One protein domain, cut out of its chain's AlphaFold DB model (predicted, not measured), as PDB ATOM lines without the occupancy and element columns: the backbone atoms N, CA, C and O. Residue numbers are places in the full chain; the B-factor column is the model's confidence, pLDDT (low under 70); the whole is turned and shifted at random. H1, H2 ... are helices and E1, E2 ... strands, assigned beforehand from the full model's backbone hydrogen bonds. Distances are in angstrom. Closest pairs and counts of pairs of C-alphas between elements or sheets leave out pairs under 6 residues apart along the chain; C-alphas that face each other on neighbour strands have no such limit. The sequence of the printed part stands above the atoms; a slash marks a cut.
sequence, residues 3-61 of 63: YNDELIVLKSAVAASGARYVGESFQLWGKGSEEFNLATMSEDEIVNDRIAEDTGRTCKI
ATOM      1  N   TYR A   3     173.366 145.365  97.092       83.06
ATOM      2  CA  TYR A   3     172.868 146.664  96.667       83.06
ATOM      3  C   TYR A   3     171.736 146.465  95.663       83.06
ATOM      4  O   TYR A   3     171.955 145.896  94.602       83.06
ATOM      5  N   ASN A   4     170.536 146.954  95.987       86.75
ATOM      6  CA  ASN A   4     169.333 146.799  95.155       86.75
ATOM      7  C   ASN A   4     169.059 145.340  94.727       86.75
ATOM      8  O   ASN A   4     168.782 145.086  93.558       86.75
ATOM      9  N   ASP A   5     169.144 144.399  95.674       89.19
ATOM     10  CA  ASP A   5     168.960 142.954  95.453       89.19
ATOM     11  C   ASP A   5     170.020 142.310  94.531       89.19
ATOM     12  O   ASP A   5     169.857 141.176  94.072       89.19
ATOM     13  N   GLU A   6     171.132 143.008  94.278       89.69
ATOM     14  CA  GLU A   6     172.273 142.517  93.511       89.69
ATOM     15  C   GLU A   6     173.529 142.382  94.381       89.69
ATOM     16  O   GLU A   6     173.884 143.256  95.179       89.69
ATOM     17  N   LEU A   7     174.245 141.266  94.204       89.81
ATOM     18  CA  LEU A   7     175.517 141.029  94.874       89.81
ATOM     19  C   LEU A   7     176.682 141.544  94.021       89.81
ATOM     20  O   LEU A   7     177.175 140.853  93.133       89.81
ATOM     21  N   ILE A   8     177.204 142.709  94.391       90.50
ATOM     22  CA  ILE A   8     178.357 143.331  93.737       90.50
ATOM     23  C   ILE A   8     179.658 142.835  94.379       90.50
ATOM     24  O   ILE A   8     179.860 142.940  95.599       90.50
ATOM     25  N   VAL A   9     180.577 142.312  93.565       92.00
ATOM     26  CA  VAL A   9     181.897 141.845  94.017       92.00
ATOM     27  C   VAL A   9     182.894 143.001  94.000       92.00
ATOM     28  O   VAL A   9     183.226 143.536  92.946       92.00
ATOM     29  N   LEU A  10     183.432 143.345  95.172       92.38
ATOM     30  CA  LEU A  10     184.460 144.375  95.319       92.38
ATOM     31  C   LEU A  10     185.839 143.727  95.502       92.38
ATOM     32  O   LEU A  10     185.997 142.790  96.288       92.38
ATOM     33  N   LYS A  11     186.849 144.241  94.802       92.44
ATOM     34  CA  LYS A  11     188.248 143.809  94.906       92.44
ATOM     35  C   LYS A  11     189.044 144.814  95.719       92.44
ATOM     36  O   LYS A  11     188.794 146.010  95.635       92.44
ATOM     37  N   SER A  12     190.014 144.336  96.496       91.81
ATOM     38  CA  SER A  12     190.921 145.229  97.223       91.81
ATOM     39  C   SER A  12     191.745 146.073  96.243       91.81
ATOM     40  O   SER A  12     192.217 145.556  95.231       91.81
ATOM     41  N   ALA A  13     191.907 147.357  96.559       90.75
ATOM     42  CA  ALA A  13     192.669 148.329  95.785       90.75
ATOM     43  C   ALA A  13     193.707 149.040  96.661       90.75
ATOM     44  O   ALA A  13     193.605 149.063  97.891       90.75
ATOM     45  N   VAL A  14     194.706 149.643  96.014       88.88
ATOM     46  CA  VAL A  14     195.770 150.380  96.703       88.88
ATOM     47  C   VAL A  14     195.189 151.605  97.412       88.88
ATOM     48  O   VAL A  14     194.414 152.378  96.840       88.88
ATOM     49  N   ALA A  15     195.591 151.787  98.670       88.12
ATOM     50  CA  ALA A  15     195.205 152.916  99.503       88.12
ATOM     51  C   ALA A  15     196.356 153.355 100.407       88.12
ATOM     52  O   ALA A  15     197.098 152.529 100.935       88.12
ATOM     53  N   ALA A  16     196.471 154.667 100.619       84.06
ATOM     54  CA  ALA A  16     197.451 155.235 101.545       84.06
ATOM     55  C   ALA A  16     197.090 154.971 103.019       84.06
ATOM     56  O   ALA A  16     197.971 154.894 103.870       84.06
ATOM     57  N   SER A  17     195.796 154.840 103.333       85.94
ATOM     58  CA  SER A  17     195.312 154.465 104.664       85.94
ATOM     59  C   SER A  17     193.942 153.791 104.589       85.94
ATOM     60  O   SER A  17     193.157 154.065 103.681       85.94
ATOM     61  N   GLY A  18     193.650 152.925 105.561       87.94
ATOM     62  CA  GLY A  18     192.418 152.134 105.583       87.94
ATOM     63  C   GLY A  18     192.403 151.019 104.534       87.94
ATOM     64  O   GLY A  18     193.410 150.739 103.885       87.94
ATOM     65  N   ALA A  19     191.251 150.371 104.391       90.88
ATOM     66  CA  ALA A  19     191.049 149.306 103.413       90.88
ATOM     67  C   ALA A  19     190.152 149.815 102.283       90.88
ATOM     68  O   ALA A  19     188.987 150.128 102.518       90.88
ATOM     69  N   ARG A  20     190.686 149.909 101.065       93.19
ATOM     70  CA  ARG A  20     189.931 150.343  99.886       93.19
ATOM     71  C   ARG A  20     189.540 149.139  99.046       93.19
ATOM     72  O   ARG A  20     190.360 148.253  98.795       93.19
ATOM     73  N   TYR A  21     188.299 149.146  98.591       92.62
ATOM     74  CA  TYR A  21     187.748 148.158  97.684       92.62
ATOM     75  C   TYR A  21     187.042 148.861  96.528       92.62
ATOM     76  O   TYR A  21     186.376 149.872  96.739       92.62
ATOM     77  N   VAL A  22     187.184 148.327  95.320       93.31
ATOM     78  CA  VAL A  22     186.560 148.851  94.098       93.31
ATOM     79  C   VAL A  22     185.888 147.719  93.329       93.31
ATOM     80  O   VAL A  22     186.379 146.586  93.314       93.31
ATOM     81  N   GLY A  23     184.758 148.002  92.700       92.31
ATOM     82  CA  GLY A  23     184.051 147.050  91.849       92.31
ATOM     83  C   GLY A  23     182.871 147.717  91.166       92.31
ATOM     84  O   GLY A  23     182.193 148.539  91.778       92.31
ATOM     85  N   GLU A  24     182.666 147.377  89.892       90.06
ATOM     86  CA  GLU A  24     181.743 148.097  89.008       90.06
ATOM     87  C   GLU A  24     181.980 149.613  89.113       90.06
ATOM     88  O   GLU A  24     183.115 150.054  88.949       90.06
ATOM     89  N   SER A  25     180.949 150.391  89.438       92.88
ATOM     90  CA  SER A  25     181.008 151.842  89.640       92.88
ATOM     91  C   SER A  25     181.010 152.239  91.115       92.88
ATOM     92  O   SER A  25     180.544 153.321  91.468       92.88
ATOM     93  N   PHE A  26     181.513 151.376  92.001       93.31
ATOM     94  CA  PHE A  26     181.541 151.622  93.438       93.31
ATOM     95  C   PHE A  26     182.948 151.555  94.019       93.31
ATOM     96  O   PHE A  26     183.750 150.671  93.713       93.31
ATOM     97  N   GLN A  27     183.192 152.462  94.961       94.06
ATOM     98  CA  GLN A  27     184.325 152.444  95.867       94.06
ATOM     99  C   GLN A  27     183.814 152.304  97.297       94.06
ATOM    100  O   GLN A  27     183.016 153.113  97.765       94.06
ATOM    101  N   LEU A  28     184.323 151.309  98.016       93.19
ATOM    102  CA  LEU A  28     184.078 151.128  99.439       93.19
ATOM    103  C   LEU A  28     185.381 151.338 100.207       93.19
ATOM    104  O   LEU A  28     186.380 150.666  99.947       93.19
ATOM    105  N   TRP A  29     185.371 152.243 101.179       92.56
ATOM    106  CA  TRP A  29     186.522 152.532 102.026       92.56
ATOM    107  C   TRP A  29     186.223 152.178 103.478       92.56
ATOM    108  O   TRP A  29     185.396 152.813 104.125       92.56
ATOM    109  N   GLY A  30     186.904 151.168 104.006       89.44
ATOM    110  CA  GLY A  30     186.852 150.805 105.417       89.44
ATOM    111  C   GLY A  30     187.681 151.765 106.265       89.44
ATOM    112  O   GLY A  30     188.883 151.938 106.024       89.44
ATOM    113  N   LYS A  31     187.050 152.357 107.281       82.62
ATOM    114  CA  LYS A  31     187.682 153.215 108.286       82.62
ATOM    115  C   LYS A  31     187.438 152.617 109.675       82.62
ATOM    116  O   LYS A  31     186.407 152.841 110.295       82.62
ATOM    117  N   GLY A  32     188.409 151.856 110.178       77.88
ATOM    118  CA  GLY A  32     188.257 151.117 111.437       77.88
ATOM    119  C   GLY A  32     187.473 149.814 111.259       77.88
ATOM    120  O   GLY A  32     187.489 149.229 110.180       77.88
ATOM    121  N   SER A  33     186.834 149.329 112.328       75.94
ATOM    122  CA  SER A  33     186.196 148.003 112.352       75.94
ATOM    123  C   SER A  33     184.720 147.985 111.943       75.94
ATOM    124  O   SER A  33     184.224 146.922 111.582       75.94
ATOM    125  N   GLU A  34     184.007 149.114 112.014       82.31
ATOM    126  CA  GLU A  34     182.538 149.136 111.852       82.31
ATOM    127  C   GLU A  34     182.006 150.273 110.961       82.31
ATOM    128  O   GLU A  34     180.796 150.360 110.741       82.31
ATOM    129  N   GLU A  35     182.881 151.126 110.420       85.81
ATOM    130  CA  GLU A  35     182.492 152.238 109.549       85.81
ATOM    131  C   GLU A  35     183.087 152.078 108.152       85.81
ATOM    132  O   GLU A  35     184.293 151.877 107.974       85.81
ATOM    133  N   PHE A  36     182.226 152.216 107.149       91.19
ATOM    134  CA  PHE A  36     182.605 152.199 105.745       91.19
ATOM    135  C   PHE A  36     182.107 153.471 105.066       91.19
ATOM    136  O   PHE A  36     181.066 154.005 105.431       91.19
ATOM    137  N   ASN A  37     182.829 153.960 104.068       92.88
ATOM    138  CA  ASN A  37     182.361 155.004 103.167       92.88
ATOM    139  C   ASN A  37     182.114 154.380 101.791       92.88
ATOM    140  O   ASN A  37     183.031 153.800 101.214       92.88
ATOM    141  N   LEU A  38     180.879 154.461 101.301       92.75
ATOM    142  CA  LEU A  38     180.497 154.014  99.966       92.75
ATOM    143  C   LEU A  38     180.363 155.226  99.047       92.75
ATOM    144  O   LEU A  38     179.481 156.061  99.254       92.75
ATOM    145  N   ALA A  39     181.197 155.289  98.020       93.81
ATOM    146  CA  ALA A  39     181.188 156.321  96.994       93.81
ATOM    147  C   ALA A  39     180.904 155.705  95.621       93.81
ATOM    148  O   ALA A  39     181.274 154.557  95.354       93.81
ATOM    149  N   THR A  40     180.248 156.464  94.749       93.56
ATOM    150  CA  THR A  40     180.107 156.100  93.334       93.56
ATOM    151  C   THR A  40     181.283 156.631  92.525       93.56
ATOM    152  O   THR A  40     181.728 157.753  92.747       93.56
ATOM    153  N   MET A  41     181.757 155.829  91.580       92.88
ATOM    154  CA  MET A  41     182.816 156.170  90.638       92.88
ATOM    155  C   MET A  41     182.223 156.391  89.247       92.88
ATOM    156  O   MET A  41     181.388 155.617  88.779       92.88
ATOM    157  N   SER A  42     182.685 157.434  88.576       92.69
ATOM    158  CA  SER A  42     182.509 157.658  87.148       92.69
ATOM    159  C   SER A  42     183.389 156.714  86.325       92.69
ATOM    160  O   SER A  42     184.366 156.143  86.811       92.69
ATOM    161  N   GLU A  43     183.053 156.566  85.046       89.62
ATOM    162  CA  GLU A  43     183.806 155.716  84.122       89.62
ATOM    163  C   GLU A  43     185.274 156.156  83.980       89.62
ATOM    164  O   GLU A  43     186.164 155.309  83.985       89.62
ATOM    165  N   ASP A  44     185.543 157.468  83.940       91.31
ATOM    166  CA  ASP A  44     186.912 158.003  83.877       91.31
ATOM    167  C   ASP A  44     187.740 157.585  85.098       91.31
ATOM    168  O   ASP A  44     188.897 157.185  84.968       91.31
ATOM    169  N   GLU A  45     187.145 157.622  86.288       91.12
ATOM    170  CA  GLU A  45     187.839 157.247  87.518       91.12
ATOM    171  C   GLU A  45     188.145 155.753  87.567       91.12
ATOM    172  O   GLU A  45     189.213 155.365  88.036       91.12
ATOM    173  N   ILE A  46     187.240 154.917  87.055       87.50
ATOM    174  CA  ILE A  46     187.436 153.466  86.971       87.50
ATOM    175  C   ILE A  46     188.564 153.141  85.986       87.50
ATOM    176  O   ILE A  46     189.481 152.392  86.321       87.50
ATOM    177  N   VAL A  47     188.512 153.706  84.776       87.94
ATOM    178  CA  VAL A  47     189.471 153.411  83.698       87.94
ATOM    179  C   VAL A  47     190.880 153.884  84.055       87.94
ATOM    180  O   VAL A  47     191.855 153.217  83.710       87.94
ATOM    181  N   ASN A  48     190.993 155.002  84.772       88.31
ATOM    182  CA  ASN A  48     192.276 155.579  85.169       88.31
ATOM    183  C   ASN A  48     192.721 155.192  86.594       88.31
ATOM    184  O   ASN A  48     193.676 155.779  87.099       88.31
ATOM    185  N   ASP A  49     192.039 154.244  87.251       83.19
ATOM    186  CA  ASP A  49     192.316 153.792  88.628       83.19
ATOM    187  C   ASP A  49     192.426 154.949  89.649       83.19
ATOM    188  O   ASP A  49     193.267 154.980  90.555       83.19
ATOM    189  N   ARG A  50     191.565 155.958  89.490       88.31
ATOM    190  CA  ARG A  50     191.513 157.145  90.353       88.31
ATOM    191  C   ARG A  50     190.647 156.881  91.580       88.31
ATOM    192  O   ARG A  50     189.922 155.893  91.668       88.31
ATOM    193  N   ILE A  51     190.757 157.760  92.570       88.62
ATOM    194  CA  ILE A  51     189.873 157.769  93.742       88.62
ATOM    195  C   ILE A  51     188.568 158.461  93.355       88.62
ATOM    196  O   ILE A  51     188.624 159.475  92.669       88.62
ATOM    197  N   ALA A  52     187.436 157.930  93.831       88.69
ATOM    198  CA  ALA A  52     186.131 158.565  93.661       88.69
ATOM    199  C   ALA A  52     186.133 160.010  94.195       88.69
ATOM    200  O   ALA A  52     186.496 160.244  95.350       88.69
ATOM    201  N   GLU A  53     185.692 160.958  93.377       88.25
ATOM    202  CA  GLU A  53     185.452 162.355  93.744       88.25
ATOM    203  C   GLU A  53     184.167 162.519  94.568       88.25
ATOM    204  O   GLU A  53     184.032 163.482  95.327       88.25
ATOM    205  N   ASP A  54     183.234 161.564  94.471       86.75
ATOM    206  CA  ASP A  54     182.074 161.484  95.359       86.75
ATOM    207  C   ASP A  54     182.531 161.333  96.819       86.75
ATOM    208  O   ASP A  54     183.218 160.382  97.194       86.75
ATOM    209  N   THR A  55     182.096 162.264  97.674       80.88
ATOM    210  CA  THR A  55     182.340 162.235  99.126       80.88
ATOM    211  C   THR A  55     181.726 161.010  99.822       80.88
ATOM    212  O   THR A  55     182.069 160.694 100.967       80.88
ATOM    213  N   GLY A  56     180.833 160.303  99.127       88.00
ATOM    214  CA  GLY A  56     180.260 159.033  99.528       88.00
ATOM    215  C   GLY A  56     179.242 159.145 100.658       88.00
ATOM    216  O   GLY A  56     178.817 160.222 101.076       88.00
ATOM    217  N   ARG A  57     178.822 157.985 101.161       91.06
ATOM    218  CA  ARG A  57     177.897 157.832 102.289       91.06
ATOM    219  C   ARG A  57     178.528 156.953 103.356       91.06
ATOM    220  O   ARG A  57     179.126 155.927 103.040       91.06
ATOM    221  N   THR A  58     178.361 157.325 104.621       90.50
ATOM    222  CA  THR A  58     178.786 156.478 105.740       90.50
ATOM    223  C   THR A  58     177.827 155.303 105.897       90.50
ATOM    224  O   THR A  58     176.652 155.480 106.212       90.50
ATOM    225  N   CYS A  59     178.349 154.099 105.715       87.19
ATOM    226  CA  CYS A  59     177.675 152.832 105.928       87.19
ATOM    227  C   CYS A  59     178.137 152.217 107.254       87.19
ATOM    228  O   CYS A  59     179.310 152.301 107.627       87.19
ATOM    229  N   LYS A  60     177.205 151.566 107.950       85.62
ATOM    230  CA  LYS A  60     177.468 150.800 109.170       85.62
ATOM    231  C   LYS A  60     177.025 149.365 108.963       85.62
ATOM    232  O   LYS A  60     176.059 149.117 108.243       85.62
ATOM    233  N   ILE A  61     177.710 148.438 109.617       82.56
ATOM    234  CA  ILE A  61     177.272 147.045 109.651       82.56
ATOM    235  C   ILE A  61     175.986 146.982 110.480       82.56
ATOM    236  O   ILE A  61     175.980 147.349 111.655       82.56
TER     237      ILE A  61
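AT A GLANCE: This is residues 3 to 61 of the 63 residues of the protein "Membrane-bound lysozyme-inhibitor of c-type lysozyme" of Proteus mirabilis (UniProt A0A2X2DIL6). A strongly twisted sheet of five strands makes the body, with the hairpins E2 to E3 and E3 to E4 in its middle, E1 at one edge and E5 at the other. The one short helix, H1, sits beyond the end of E4, residues 48 to 56 fold back from it to E5, and residues 3 to 10 make a tail leading to E1. The printed part has 59 residues with five named strands and one named helix, along the chain E1, E2, E3, E4, H1, E5; the sheet's order is E1, E2, E3, E4, E5, antiparallel from E2 to E5. The class is mostly strand, though under half of the residues, 29 of 59, are in named elements. The whole is compact, with a radius of gyration of the C-alphas of 11.0 A and spans of 31 by 29 by 19 A.

IN THESE COORDINATES: Start at Tyr 3 and read on to C-alpha 11 at (188.248, 143.809, 94.906), where E1, residues 11 to 13, begins. E2, residues 19 to 23, runs 13.7 A, and E3, residues 26 to 31, runs 16.1 A. E4, residues 35 to 40, covers 16.8 A and ends at C-alpha 40, (180.107, 156.100, 93.334). H1, residues 43 to 47, is 6.1 A long. E5, residues 57 to 60, measures 9.8 A and ends at C-alpha 60, (177.468, 150.800, 109.170).

HOW THE PARTS SIT: Begin at the edge strand E1, which meets E2 only at a point; the C-alphas of Ser 12 and Tyr 21, which face each other, are 4.3 A apart. E2 and E3 are an antiparallel hairpin at 167 degrees; look at N 21 and O 28, 2.8 A apart and within hydrogen-bond range. E3 and E4 form the next antiparallel hairpin, at 159 degrees, with N 29 and O 37 at 2.8 A; E2, E3 and E4 are a meander, each strand the antiparallel neighbour of the one before. Beyond E4, the edge strand E5 is its antiparallel neighbour at 144 degrees, with N 59 and O 36 at 2.7 A. H1 is only just not on the sheet, with 4 pairs of C-alphas within 10 A, and it is apart from E1, E2 and E3. In H1 every O i to N i+4 pair is within hydrogen-bond range.

THE WHOLE: The two C-alphas farthest apart, those of Asp 5 and Ala 16, are 31.6 A apart. The printed part has no cut and no long link; H1 to E5 is a short link of 9 residues, and the other links are tight. The mean pLDDT of the printed part is 89.0, and no printed residue is under 70 in this model.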